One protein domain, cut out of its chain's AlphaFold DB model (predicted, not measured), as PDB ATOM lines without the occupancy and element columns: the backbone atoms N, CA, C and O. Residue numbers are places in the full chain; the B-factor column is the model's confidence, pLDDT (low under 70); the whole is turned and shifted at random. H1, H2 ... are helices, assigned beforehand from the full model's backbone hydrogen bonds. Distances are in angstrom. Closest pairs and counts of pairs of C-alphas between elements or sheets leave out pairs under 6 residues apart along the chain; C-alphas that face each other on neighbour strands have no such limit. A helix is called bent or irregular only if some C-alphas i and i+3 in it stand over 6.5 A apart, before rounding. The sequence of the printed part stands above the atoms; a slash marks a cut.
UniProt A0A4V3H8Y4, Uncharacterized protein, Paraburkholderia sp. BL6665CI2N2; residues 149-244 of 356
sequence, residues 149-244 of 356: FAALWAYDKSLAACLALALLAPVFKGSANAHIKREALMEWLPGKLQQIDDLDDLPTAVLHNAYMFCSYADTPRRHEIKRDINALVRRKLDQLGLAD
ATOM      1  N   PHE A 149     -55.834  16.368  56.300       96.19
ATOM      2  CA  PHE A 149     -55.257  15.352  55.422       96.19
ATOM      3  C   PHE A 149     -54.513  14.251  56.184       96.19
ATOM      4  O   PHE A 149     -54.428  13.129  55.689       96.19
ATOM      5  N   ALA A 150     -53.974  14.527  57.376       96.06
ATOM      6  CA  ALA A 150     -53.322  13.500  58.181       96.06
ATOM      7  C   ALA A 150     -54.358  12.531  58.769       96.06
ATOM      8  O   ALA A 150     -54.148  11.317  58.705       96.06
ATOM      9  N   ALA A 151     -55.486  13.046  59.262       95.88
ATOM     10  CA  ALA A 151     -56.613  12.225  59.696       95.88
ATOM     11  C   ALA A 151     -57.221  11.438  58.526       95.88
ATOM     12  O   ALA A 151     -57.461  10.238  58.666       95.88
ATOM     13  N   LEU A 152     -57.408  12.072  57.360       97.19
ATOM     14  CA  LEU A 152     -57.922  11.391  56.166       97.19
ATOM     15  C   LEU A 152     -56.974  10.273  55.715       97.19
ATOM     16  O   LEU A 152     -57.428   9.179  55.411       97.19
ATOM     17  N   TRP A 153     -55.660  10.509  55.742       97.56
ATOM     18  CA  TRP A 153     -54.651   9.499  55.408       97.56
ATOM     19  C   TRP A 153     -54.621   8.332  56.400       97.56
ATOM     20  O   TRP A 153     -54.387   7.191  56.005       97.56
ATOM     21  N   ALA A 154     -54.820   8.605  57.692       96.50
ATOM     22  CA  ALA A 154     -54.911   7.566  58.715       96.50
ATOM     23  C   ALA A 154     -56.178   6.712  58.559       96.50
ATOM     24  O   ALA A 154     -56.147   5.523  58.874       96.50
ATOM     25  N   TYR A 155     -57.261   7.317  58.069       96.69
ATOM     26  CA  TYR A 155     -58.507   6.634  57.743       96.69
ATOM     27  C   TYR A 155     -58.382   5.783  56.471       96.69
ATOM     28  O   TYR A 155     -58.624   4.580  56.513       96.69
ATOM     29  N   ASP A 156     -57.972   6.399  55.361       96.44
ATOM     30  CA  ASP A 156     -57.804   5.753  54.062       96.44
ATOM     31  C   ASP A 156     -56.720   6.479  53.245       96.44
ATOM     32  O   ASP A 156     -56.877   7.620  52.793       96.44
ATOM     33  N   LYS A 157     -55.588   5.793  53.052       97.25
ATOM     34  CA  LYS A 157     -54.423   6.331  52.338       97.25
ATOM     35  C   LYS A 157     -54.720   6.598  50.868       97.25
ATOM     36  O   LYS A 157     -54.279   7.621  50.344       97.25
ATOM     37  N   SER A 158     -55.441   5.691  50.211       95.50
ATOM     38  CA  SER A 158     -55.757   5.800  48.788       95.50
ATOM     39  C   SER A 158     -56.708   6.963  48.565       95.50
ATOM     40  O   SER A 158     -56.434   7.822  47.733       95.50
ATOM     41  N   LEU A 159     -57.750   7.090  49.386       96.00
ATOM     42  CA  LEU A 159     -58.681   8.213  49.322       96.00
ATOM     43  C   LEU A 159     -57.984   9.568  49.526       96.00
ATOM     44  O   LEU A 159     -58.199  10.505  48.751       96.00
ATOM     45  N   ALA A 160     -57.107   9.666  50.529       97.81
ATOM     46  CA  ALA A 160     -56.323  10.872  50.787       97.81
ATOM     47  C   ALA A 160     -55.367  11.209  49.629       97.81
ATOM     48  O   ALA A 160     -55.270  12.371  49.228       97.81
ATOM     49  N   ALA A 161     -54.677  10.204  49.074       97.44
ATOM     50  CA  ALA A 161     -53.805  10.369  47.911       97.44
ATOM     51  C   ALA A 161     -54.590  10.839  46.681       97.44
ATOM     52  O   ALA A 161     -54.176  11.787  46.014       97.44
ATOM     53  N   CYS A 162     -55.738  10.216  46.411       96.94
ATOM     54  CA  CYS A 162     -56.629  10.558  45.310       96.94
ATOM     55  C   CYS A 162     -57.084  12.013  45.380       96.94
ATOM     56  O   CYS A 162     -56.931  12.745  44.404       96.94
ATOM     57  N   LEU A 163     -57.583  12.454  46.539       97.81
ATOM     58  CA  LEU A 163     -58.004  13.842  46.721       97.81
ATOM     59  C   LEU A 163     -56.825  14.812  46.585       97.81
ATOM     60  O   LEU A 163     -56.950  15.838  45.920       97.81
ATOM     61  N   ALA A 164     -55.668  14.495  47.175       97.50
ATOM     62  CA  ALA A 164     -54.484  15.344  47.065       97.50
ATOM     63  C   ALA A 164     -54.042  15.510  45.601       97.50
ATOM     64  O   ALA A 164     -53.788  16.627  45.159       97.50
ATOM     65  N   LEU A 165     -53.997  14.422  44.826       96.75
ATOM     66  CA  LEU A 165     -53.661  14.460  43.401       96.75
ATOM     67  C   LEU A 165     -54.710  15.228  42.587       96.75
ATOM     68  O   LEU A 165     -54.336  16.074  41.775       96.75
ATOM     69  N   ALA A 166     -55.999  15.000  42.850       96.00
ATOM     70  CA  ALA A 166     -57.095  15.712  42.198       96.00
ATOM     71  C   ALA A 166     -57.041  17.223  42.466       96.00
ATOM     72  O   ALA A 166     -57.208  18.008  41.543       96.00
ATOM     73  N   LEU A 167     -56.702  17.650  43.687       96.62
ATOM     74  CA  LEU A 167     -56.500  19.064  44.030       96.62
ATOM     75  C   LEU A 167     -55.224  19.656  43.429       96.62
ATOM     76  O   LEU A 167     -55.100  20.880  43.327       96.62
ATOM     77  N   LEU A 168     -54.248  18.824  43.060       95.50
ATOM     78  CA  LEU A 168     -53.003  19.250  42.429       95.50
ATOM     79  C   LEU A 168     -53.130  19.417  40.912       95.50
ATOM     80  O   LEU A 168     -52.447  20.287  40.369       95.50
ATOM     81  N   ALA A 169     -54.042  18.673  40.292       92.81
ATOM     82  CA  ALA A 169     -54.271  18.591  38.856       92.81
ATOM     83  C   ALA A 169     -54.932  19.788  38.129       92.81
ATOM     84  O   ALA A 169     -54.794  19.813  36.910       92.81
ATOM     85  N   PRO A 170     -55.612  20.767  38.766       91.00
ATOM     86  CA  PRO A 170     -56.256  21.847  38.023       91.00
ATOM     87  C   PRO A 170     -55.264  22.699  37.234       91.00
ATOM     88  O   PRO A 170     -54.203  23.071  37.759       91.00
ATOM     89  N   VAL A 171     -55.650  23.054  36.006       82.50
ATOM     90  CA  VAL A 171     -54.829  23.847  35.076       82.50
ATOM     91  C   VAL A 171     -54.638  25.265  35.608       82.50
ATOM     92  O   VAL A 171     -53.554  25.845  35.510       82.50
ATOM     93  N   PHE A 172     -55.684  25.822  36.216       79.69
ATOM     94  CA  PHE A 172     -55.680  27.171  36.759       79.69
ATOM     95  C   PHE A 172     -55.889  27.167  38.273       79.69
ATOM     96  O   PHE A 172     -56.866  26.627  38.782       79.69
ATOM     97  N   LYS A 173     -54.980  27.826  39.002       78.81
ATOM     98  CA  LYS A 173     -55.126  28.123  40.440       78.81
ATOM     99  C   LYS A 173     -54.720  29.564  40.699       78.81
ATOM    100  O   LYS A 173     -53.609  29.829  41.149       78.81
ATOM    101  N   GLY A 174     -55.594  30.482  40.302       80.44
ATOM    102  CA  GLY A 174     -55.336  31.916  40.415       80.44
ATOM    103  C   GLY A 174     -55.710  32.526  41.762       80.44
ATOM    104  O   GLY A 174     -55.249  33.624  42.062       80.44
ATOM    105  N   SER A 175     -56.537  31.855  42.571       91.00
ATOM    106  CA  SER A 175     -56.917  32.368  43.887       91.00
ATOM    107  C   SER A 175     -55.814  32.121  44.919       91.00
ATOM    108  O   SER A 175     -55.064  31.143  44.847       91.00
ATOM    109  N   ALA A 176     -55.733  33.005  45.919       92.25
ATOM    110  CA  ALA A 176     -54.805  32.837  47.035       92.25
ATOM    111  C   ALA A 176     -55.065  31.524  47.794       92.25
ATOM    112  O   ALA A 176     -54.123  30.833  48.170       92.25
ATOM    113  N   ASN A 177     -56.337  31.146  47.954       91.44
ATOM    114  CA  ASN A 177     -56.735  29.913  48.626       91.44
ATOM    115  C   ASN A 177     -56.249  28.661  47.870       91.44
ATOM    116  O   ASN A 177     -55.584  27.795  48.442       91.44
ATOM    117  N   ALA A 178     -56.492  28.603  46.556       93.69
ATOM    118  CA  ALA A 178     -56.030  27.498  45.719       93.69
ATOM    119  C   ALA A 178     -54.497  27.381  45.699       93.69
ATOM    120  O   ALA A 178     -53.959  26.269  45.684       93.69
ATOM    121  N   HIS A 179     -53.792  28.515  45.715       94.00
ATOM    122  CA  HIS A 179     -52.335  28.551  45.806       94.00
ATOM    123  C   HIS A 179     -51.829  28.035  47.164       94.00
ATOM    124  O   HIS A 179     -51.013  27.117  47.183       94.00
ATOM    125  N   ILE A 180     -52.359  28.528  48.289       94.12
ATOM    126  CA  ILE A 180     -51.955  28.086  49.639       94.12
ATOM    127  C   ILE A 180     -52.133  26.572  49.802       94.12
ATOM    128  O   ILE A 180     -51.227  25.887  50.280       94.12
ATOM    129  N   LYS A 181     -53.263  26.019  49.346       95.25
ATOM    130  CA  LYS A 181     -53.485  24.566  49.373       95.25
ATOM    131  C   LYS A 181     -52.502  23.800  48.498       95.25
ATOM    132  O   LYS A 181     -52.055  22.730  48.904       95.25
ATOM    133  N   ARG A 182     -52.155  24.315  47.310       95.06
ATOM    134  CA  ARG A 182     -51.119  23.702  46.464       95.06
ATOM    135  C   ARG A 182     -49.804  23.618  47.234       95.06
ATOM    136  O   ARG A 182     -49.230  22.535  47.273       95.06
ATOM    137  N   GLU A 183     -49.354  24.714  47.842       95.81
ATOM    138  CA  GLU A 183     -48.092  24.738  48.592       95.81
ATOM    139  C   GLU A 183     -48.125  23.760  49.774       95.81
ATOM    140  O   GLU A 183     -47.215  22.946  49.930       95.81
ATOM    141  N   ALA A 184     -49.216  23.745  50.545       96.00
ATOM    142  CA  ALA A 184     -49.381  22.809  51.656       96.00
ATOM    143  C   ALA A 184     -49.342  21.338  51.200       96.00
ATOM    144  O   ALA A 184     -48.650  20.514  51.800       96.00
ATOM    145  N   LEU A 185     -50.035  21.000  50.106       96.62
ATOM    146  CA  LEU A 185     -50.028  19.646  49.542       96.62
ATOM    147  C   LEU A 185     -48.664  19.266  48.954       96.62
ATOM    148  O   LEU A 185     -48.256  18.112  49.079       96.62
ATOM    149  N   MET A 186     -47.947  20.212  48.343       95.81
ATOM    150  CA  MET A 186     -46.592  19.994  47.822       95.81
ATOM    151  C   MET A 186     -45.577  19.708  48.929       95.81
ATOM    152  O   MET A 186     -44.642  18.948  48.699       95.81
ATOM    153  N   GLU A 187     -45.772  20.250  50.129       96.19
ATOM    154  CA  GLU A 187     -44.950  19.916  51.295       96.19
ATOM    155  C   GLU A 187     -45.347  18.584  51.946       96.19
ATOM    156  O   GLU A 187     -44.488  17.839  52.429       96.19
ATOM    157  N   TRP A 188     -46.648  18.280  51.957       97.00
ATOM    158  CA  TRP A 188     -47.216  17.145  52.684       97.00
ATOM    159  C   TRP A 188     -47.170  15.814  51.920       97.00
ATOM    160  O   TRP A 188     -46.907  14.772  52.523       97.00
ATOM    161  N   LEU A 189     -47.454  15.819  50.615       96.50
ATOM    162  CA  LEU A 189     -47.635  14.605  49.813       96.50
ATOM    163  C   LEU A 189     -46.335  13.827  49.505       96.50
ATOM    164  O   LEU A 189     -46.399  12.592  49.475       96.50
ATOM    165  N   PRO A 190     -45.163  14.466  49.288       95.19
ATOM    166  CA  PRO A 190     -43.927  13.735  49.015       95.19
ATOM    167  C   PRO A 190     -43.582  12.686  50.087       95.19
ATOM    168  O   PRO A 190     -43.735  12.890  51.289       95.19
ATOM    169  N   GLY A 191     -43.115  11.523  49.638       95.44
ATOM    170  CA  GLY A 191     -42.865  10.306  50.407       95.44
ATOM    171  C   GLY A 191     -44.108   9.445  50.665       95.44
ATOM    172  O   GLY A 191     -43.975   8.239  50.879       95.44
ATOM    173  N   LYS A 192     -45.320  10.013  50.635       96.81
ATOM    174  CA  LYS A 192     -46.552   9.286  50.988       96.81
ATOM    175  C   LYS A 192     -47.051   8.385  49.867       96.81
ATOM    176  O   LYS A 192     -47.435   7.253  50.142       96.81
ATOM    177  N   LEU A 193     -46.964   8.842  48.617       95.19
ATOM    178  CA  LEU A 193     -47.398   8.074  47.442       95.19
ATOM    179  C   LEU A 193     -46.668   6.724  47.310       95.19
ATOM    180  O   LEU A 193     -47.217   5.777  46.761       95.19
ATOM    181  N   GLN A 194     -45.467   6.579  47.880       94.06
ATOM    182  CA  GLN A 194     -44.757   5.295  47.891       94.06
ATOM    183  C   GLN A 194     -45.477   4.204  48.691       94.06
ATOM    184  O   GLN A 194     -45.214   3.029  48.437       94.06
ATOM    185  N   GLN A 195     -46.354   4.586  49.627       95.50
ATOM    186  CA  GLN A 195     -47.148   3.685  50.467       95.50
ATOM    187  C   GLN A 195     -48.465   3.246  49.814       95.50
ATOM    188  O   GLN A 195     -49.243   2.561  50.472       95.50
ATOM    189  N   ILE A 196     -48.741   3.693  48.587       96.25
ATOM    190  CA  ILE A 196     -49.876   3.224  47.792       96.25
ATOM    191  C   ILE A 196     -49.448   1.962  47.040       96.25
ATOM    192  O   ILE A 196     -48.341   1.914  46.485       96.25
ATOM    193  N   ASP A 197     -50.302   0.941  47.060       91.62
ATOM    194  CA  ASP A 197     -49.972  -0.395  46.567       91.62
ATOM    195  C   ASP A 197     -49.939  -0.439  45.035       91.62
ATOM    196  O   ASP A 197     -48.902  -0.793  44.458       91.62
ATOM    197  N   ASP A 198     -51.025  -0.017  44.379       91.12
ATOM    198  CA  ASP A 198     -51.144   0.011  42.923       91.12
ATOM    199  C   ASP A 198     -51.331   1.442  42.389       91.12
ATOM    200  O   ASP A 198     -51.928   2.314  43.018       91.12
ATOM    201  N   LEU A 199     -50.802   1.691  41.192       90.25
ATOM    202  CA  LEU A 199     -51.045   2.926  40.456       90.25
ATOM    203  C   LEU A 199     -52.524   3.066  40.057       90.25
ATOM    204  O   LEU A 199     -53.026   4.186  40.014       90.25
ATOM    205  N   ASP A 200     -53.210   1.948  39.801       89.44
ATOM    206  CA  ASP A 200     -54.626   1.910  39.410       89.44
ATOM    207  C   ASP A 200     -55.572   2.314  40.559       89.44
ATOM    208  O   ASP A 200     -56.745   2.608  40.323       89.44
ATOM    209  N   ASP A 201     -55.068   2.394  41.798       90.88
ATOM    210  CA  ASP A 201     -55.818   2.914  42.950       90.88
ATOM    211  C   ASP A 201     -55.905   4.451  42.957       90.88
ATOM    212  O   ASP A 201     -56.647   5.028  43.752       90.88
ATOM    213  N   LEU A 202     -55.136   5.125  42.094       92.31
ATOM    214  CA  LEU A 202     -55.054   6.581  41.983       92.31
ATOM    215  C   LEU A 202     -55.833   7.091  40.760       92.31
ATOM    216  O   LEU A 202     -56.072   6.336  39.818       92.31
ATOM    217  N   PRO A 203     -56.191   8.390  40.698       89.00
ATOM    218  CA  PRO A 203     -56.853   8.955  39.529       89.00
ATOM    219  C   PRO A 203     -55.821   9.171  38.406       89.00
ATOM    220  O   PRO A 203     -55.336  10.279  38.167       89.00
ATOM    221  N   THR A 204     -55.445   8.085  37.727       84.38
ATOM    222  CA  THR A 204     -54.388   8.041  36.698       84.38
ATOM    223  C   THR A 204     -54.628   9.034  35.562       84.38
ATOM    224  O   THR A 204     -53.681   9.667  35.090       84.38
ATOM    225  N   ALA A 205     -55.896   9.260  35.211       82.56
ATOM    226  CA  ALA A 205     -56.327  10.228  34.207       82.56
ATOM    227  C   ALA A 205     -55.884  11.672  34.500       82.56
ATOM    228  O   ALA A 205     -55.728  12.442  33.565       82.56
ATOM    229  N   VAL A 206     -55.625  12.049  35.758       84.94
ATOM    230  CA  VAL A 206     -55.156  13.403  36.127       84.94
ATOM    231  C   VAL A 206     -53.748  13.409  36.732       84.94
ATOM    232  O   VAL A 206     -53.218  14.456  37.108       84.94
ATOM    233  N   LEU A 207     -53.096  12.247  36.809       88.94
ATOM    234  CA  LEU A 207     -51.778  12.105  37.426       88.94
ATOM    235  C   LEU A 207     -50.686  12.874  36.669       88.94
ATOM    236  O   LEU A 207     -49.794  13.456  37.287       88.94
ATOM    237  N   HIS A 208     -50.768  12.915  35.336       86.25
ATOM    238  CA  HIS A 208     -49.837  13.682  34.504       86.25
ATOM    239  C   HIS A 208     -49.932  15.191  34.792       86.25
ATOM    240  O   HIS A 208     -48.903  15.863  34.846       86.25
ATOM    241  N   ASN A 209     -51.131  15.710  35.085       91.00
ATOM    242  CA  ASN A 209     -51.315  17.100  35.499       91.00
ATOM    243  C   ASN A 209     -50.627  17.375  36.835       91.00
ATOM    244  O   ASN A 209     -49.873  18.339  36.943       91.00
ATOM    245  N   ALA A 210     -50.791  16.503  37.834       91.69
ATOM    246  CA  ALA A 210     -50.062  16.635  39.097       91.69
ATOM    247  C   ALA A 210     -48.532  16.574  38.889       91.69
ATOM    248  O   ALA A 210     -47.793  17.345  39.504       91.69
ATOM    249  N   TYR A 211     -48.057  15.714  37.979       94.06
ATOM    250  CA  TYR A 211     -46.642  15.615  37.610       94.06
ATOM    251  C   TYR A 211     -46.114  16.892  36.934       94.06
ATOM    252  O   TYR A 211     -44.999  17.332  37.215       94.06
ATOM    253  N   MET A 212     -46.884  17.506  36.035       92.12
ATOM    254  CA  MET A 212     -46.484  18.733  35.345       92.12
ATOM    255  C   MET A 212     -46.594  19.967  36.243       92.12
ATOM    256  O   MET A 212     -45.622  20.716  36.417       92.12
ATOM    257  N   PHE A 213     -47.783  20.177  36.811       93.88
ATOM    258  CA  PHE A 213     -48.194  21.426  37.446       93.88
ATOM    259  C   PHE A 213     -47.573  21.647  38.816       93.88
ATOM    260  O   PHE A 213     -47.594  22.775  39.313       93.88
ATOM    261  N   CYS A 214     -46.924  20.632  39.388       94.19
ATOM    262  CA  CYS A 214     -46.046  20.829  40.532       94.19
ATOM    263  C   CYS A 214     -44.959  21.883  40.233       94.19
ATOM    264  O   CYS A 214     -44.534  22.605  41.121       94.19
ATOM    265  N   SER A 215     -44.554  22.064  38.971       94.31
ATOM    266  CA  SER A 215     -43.543  23.060  38.585       94.31
ATOM    267  C   SER A 215     -43.980  24.515  38.811       94.31
ATOM    268  O   SER A 215     -43.118  25.388  38.818       94.31
ATOM    269  N   TYR A 216     -45.279  24.764  39.015       93.12
ATOM    270  CA  TYR A 216     -45.844  26.077  39.353       93.12
ATOM    271  C   TYR A 216     -45.969  26.324  40.864       93.12
ATOM    272  O   TYR A 216     -46.617  27.290  41.264       93.12
ATOM    273  N   ALA A 217     -45.428  25.435  41.698       94.00
ATOM    274  CA  ALA A 217     -45.321  25.666  43.131       94.00
ATOM    275  C   ALA A 217     -44.061  26.477  43.474       94.00
ATOM    276  O   ALA A 217     -43.023  26.360  42.803       94.00
ATOM    277  N   ASP A 218     -44.147  27.269  44.536       95.25
ATOM    278  CA  ASP A 218     -43.051  28.129  44.988       95.25
ATOM    279  C   ASP A 218     -42.038  27.360  45.835       95.25
ATOM    280  O   ASP A 218     -40.837  27.646  45.775       95.25
ATOM    281  N   THR A 219     -42.491  26.336  46.568       94.31
ATOM    282  CA  THR A 219     -41.597  25.494  47.364       94.31
ATOM    283  C   THR A 219     -40.429  24.926  46.537       94.31
ATOM    284  O   THR A 219     -40.619  24.390  45.436       94.31
ATOM    285  N   PRO A 220     -39.189  24.945  47.070       95.31
ATOM    286  CA  PRO A 220     -38.053  24.289  46.424       95.31
ATOM    287  C   PRO A 220     -38.227  22.765  46.311       95.31
ATOM    288  O   PRO A 220     -37.566  22.135  45.486       95.31
ATOM    289  N   ARG A 221     -39.134  22.165  47.099       93.75
ATOM    290  CA  ARG A 221     -39.432  20.723  47.118       93.75
ATOM    291  C   ARG A 221     -40.446  20.297  46.057       93.75
ATOM    292  O   ARG A 221     -40.754  19.115  45.933       93.75
ATOM    293  N   ARG A 222     -40.934  21.232  45.237       94.88
ATOM    294  CA  ARG A 222     -42.013  21.027  44.256       94.88
ATOM    295  C   ARG A 222     -41.860  19.836  43.310       94.88
ATOM    296  O   ARG A 222     -42.846  19.324  42.797       94.88
ATOM    297  N   HIS A 223     -40.636  19.396  43.028       96.62
ATOM    298  CA  HIS A 223     -40.386  18.260  42.135       96.62
ATOM    299  C   HIS A 223     -40.237  16.923  42.867       96.62
ATOM    300  O   HIS A 223     -40.161  15.894  42.200       96.62
ATOM    301  N   GLU A 224     -40.243  16.891  44.203       96.69
ATOM    302  CA  GLU A 224     -40.103  15.647  44.973       96.69
ATOM    303  C   GLU A 224     -41.244  14.658  44.704       96.69
ATOM    304  O   GLU A 224     -40.993  13.458  44.601       96.69
ATOM    305  N   ILE A 225     -42.467  15.153  44.478       95.44
ATOM    306  CA  ILE A 225     -43.627  14.324  44.112       95.44
ATOM    307  C   ILE A 225     -43.366  13.462  42.865       95.44
ATOM    308  O   ILE A 225     -43.804  12.314  42.797       95.44
ATOM    309  N   LYS A 226     -42.584  13.968  41.897       96.12
ATOM    310  CA  LYS A 226     -42.241  13.233  40.669       96.12
ATOM    311  C   LYS A 226     -41.497  11.941  40.981       96.12
ATOM    312  O   LYS A 226     -41.676  10.953  40.276       96.12
ATOM    313  N   ARG A 227     -40.674  11.929  42.038       95.69
ATOM    314  CA  ARG A 227     -39.928  10.736  42.453       95.69
ATOM    315  C   ARG A 227     -40.875   9.611  42.853       95.69
ATOM    316  O   ARG A 227     -40.652   8.471  42.459       95.69
ATOM    317  N   ASP A 228     -41.918   9.930  43.608       94.75
ATOM    318  CA  ASP A 228     -42.850   8.915  44.091       94.75
ATOM    319  C   ASP A 228     -43.780   8.428  42.985       94.75
ATOM    320  O   ASP A 228     -44.002   7.225  42.868       94.75
ATOM    321  N   ILE A 229     -44.247   9.343  42.126       94.00
ATOM    322  CA  ILE A 229     -45.006   8.987  40.921       94.00
ATOM    323  C   ILE A 229     -44.180   8.037  40.044       94.00
ATOM    324  O   ILE A 229     -44.666   6.978  39.658       94.00
ATOM    325  N   ASN A 230     -42.905   8.348  39.794       94.25
ATOM    326  CA  ASN A 230     -42.019   7.481  39.012       94.25
ATOM    327  C   ASN A 230     -41.804   6.107  39.666       94.25
ATOM    328  O   ASN A 230     -41.696   5.108  38.958       94.25
ATOM    329  N   ALA A 231     -41.757   6.035  41.000       93.94
ATOM    330  CA  ALA A 231     -41.646   4.765  41.715       93.94
ATOM    331  C   ALA A 231     -42.906   3.899  41.537       93.94
ATOM    332  O   ALA A 231     -42.785   2.702  41.280       93.94
ATOM    333  N   LEU A 232     -44.098   4.501  41.619       93.31
ATOM    334  CA  LEU A 232     -45.371   3.821  41.354       93.31
ATOM    335  C   LEU A 232     -45.470   3.343  39.904       93.31
ATOM    336  O   LEU A 232     -45.744   2.169  39.664       93.31
ATOM    337  N   VAL A 233     -45.166   4.220  38.941       91.38
ATOM    338  CA  VAL A 233     -45.129   3.865  37.513       91.38
ATOM    339  C   VAL A 233     -44.155   2.717  37.279       91.38
ATOM    340  O   VAL A 233     -44.491   1.771  36.572       91.38
ATOM    341  N   ARG A 234     -42.972   2.735  37.908       91.50
ATOM    342  CA  ARG A 234     -42.012   1.640  37.768       91.50
ATOM    343  C   ARG A 234     -42.572   0.312  38.274       91.50
ATOM    344  O   ARG A 234     -42.488  -0.675  37.550       91.50
ATOM    345  N   ARG A 235     -43.173   0.294  39.469       91.94
ATOM    346  CA  ARG A 235     -43.826  -0.911  40.002       91.94
ATOM    347  C   ARG A 235     -44.908  -1.423  39.056       91.94
ATOM    348  O   ARG A 235     -44.962  -2.623  38.809       91.94
ATOM    349  N   LYS A 236     -45.716  -0.522  38.490       89.88
ATOM    350  CA  LYS A 236     -46.779  -0.894  37.555       89.88
ATOM    351  C   LYS A 236     -46.235  -1.496  36.262       89.88
ATOM    352  O   LYS A 236     -46.711  -2.537  35.823       89.88
ATOM    353  N   LEU A 237     -45.200  -0.893  35.679       88.88
ATOM    354  CA  LEU A 237     -44.528  -1.444  34.500       88.88
ATOM    355  C   LEU A 237     -43.955  -2.840  34.780       88.88
ATOM    356  O   LEU A 237     -44.138  -3.744  33.968       88.88
ATOM    357  N   ASP A 238     -43.331  -3.042  35.944       89.69
ATOM    358  CA  ASP A 238     -42.805  -4.351  36.342       89.69
ATOM    359  C   ASP A 238     -43.938  -5.394  36.511       89.69
ATOM    360  O   ASP A 238     -43.800  -6.522  36.036       89.69
ATOM    361  N   GLN A 239     -45.084  -5.020  37.102       89.94
ATOM    362  CA  GLN A 239     -46.279  -5.882  37.213       89.94
ATOM    363  C   GLN A 239     -46.849  -6.288  35.845       89.94
ATOM    364  O   GLN A 239     -47.304  -7.418  35.678       89.94
ATOM    365  N   LEU A 240     -46.790  -5.389  34.862       85.56
ATOM    366  CA  LEU A 240     -47.230  -5.637  33.485       85.56
ATOM    367  C   LEU A 240     -46.187  -6.395  32.645       85.56
ATOM    368  O   LEU A 240     -46.390  -6.611  31.452       85.56
ATOM    369  N   GLY A 241     -45.051  -6.790  33.230       85.44
ATOM    370  CA  GLY A 241     -43.965  -7.463  32.512       85.44
ATOM    371  C   GLY A 241     -43.181  -6.547  31.563       85.44
ATOM    372  O   GLY A 241     -42.400  -7.026  30.738       85.44
ATOM    373  N   LEU A 242     -43.347  -5.228  31.682       82.50
ATOM    374  CA  LEU A 242     -42.658  -4.207  30.891       82.50
ATOM    375  C   LEU A 242     -41.310  -3.848  31.534       82.50
ATOM    376  O   LEU A 242     -41.080  -2.726  31.982       82.50
ATOM    377  N   ALA A 243     -40.408  -4.828  31.567       78.81
ATOM    378  CA  ALA A 243     -39.090  -4.697  32.178       78.81
ATOM    379  C   ALA A 243     -38.046  -4.030  31.259       78.81
ATOM    380  O   ALA A 243     -38.208  -3.904  30.038       78.81
ATOM    381  N   ASP A 244     -36.921  -3.642  31.863       82.25
ATOM    382  CA  ASP A 244     -35.773  -3.093  31.144       82.25
ATOM    383  C   ASP A 244     -35.187  -4.084  30.129       82.25
ATOM    384  O   ASP A 244     -35.240  -5.306  30.287       82.25
TER     385      ASP A 244
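AT A GLANCE: This is residues 149 to 244 of the 356 residues of an uncharacterized protein of Paraburkholderia sp. BL6665CI2N2 (UniProt A0A4V3H8Y4). Helix H2 stands in the middle of a set of five helices packed at mixed angles, with H1 folded back on its first part and both H3 and H4 meeting its last part; H5 folds back on H4 as a helical hairpin and runs on past it, so that the long axis reaches from the beginning of H3, at Ala 176, to the tail just after H5, at Gly 241. The printed part has 96 residues with five named helices, in the order H1, H2, H3, H4, H5, and no named strand; the class is all helix. The whole is compact, with a radius of gyration of the C-alphas of 13.3 A, and its outline is only just elongated, with spans of 44 by 29 by 22 A.

IN THESE COORDINATES: H1 is residues 149 to 155 and begins with C-alpha 149 at (-55.257, 15.352, 55.422). H2 is residues 157 to 168, 16.3 A from first to last C-alpha. H3 is residues 176 to 188, 18.3 A long, with C-alpha 176 at (-54.805, 32.837, 47.035). H4 is residues 204 to 216, 20.1 A long; it is irregular, with C-alphas 205 and 208 7.4 A apart. H5, the longest by residues, is residues 224 to 239, 23.7 A long, and ends with C-alpha 239 at (-46.279, -5.882, 37.213).

HOW THE PARTS SIT: H2 is the hub, touching three other helices. H1 and H2 form a helical hairpin at a shallow tilt of 28 degrees, opposite ways; H2 touches H1 with residues 159 to 161 alone, and the closest C-alphas, of Trp 153 and Ala 160, are 5.1 A apart. H2 and H3 are a helical hairpin at a steep tilt of 42 degrees, opposite ways, with the closest C-alphas, of Leu 168 and Arg 182, 6.3 A apart. H2 touches H4 with residues 165 to 168 alone, at a steep tilt of 54 degrees, the same way; the closest C-alphas are those of Leu 168 and Ala 210, 5.2 A apart. H4 and H5 are a helical hairpin at a shallow tilt of 26 degrees, opposite ways, with the closest C-alphas, of Tyr 211 and Lys 226, 5.9 A apart. H3 and H5 are close but not clearly touching, with the closest C-alphas, of Met 186 and Ile 225, 7.4 A apart. H2 and H5 are apart. In H1, H2 and H3 every O i to N i+4 pair is within hydrogen-bond range; in H4 it is 5 of 9 pairs and in H5 11 of 12.

THE WHOLE: The two C-alphas farthest apart are those of Ala 176 and Gly 241, 44.2 A. The printed part has no cut. The link from H3 to H4, residues 189 to 203, is long. The mean pLDDT of the printed part is 92.7, and no printed residue is under 70.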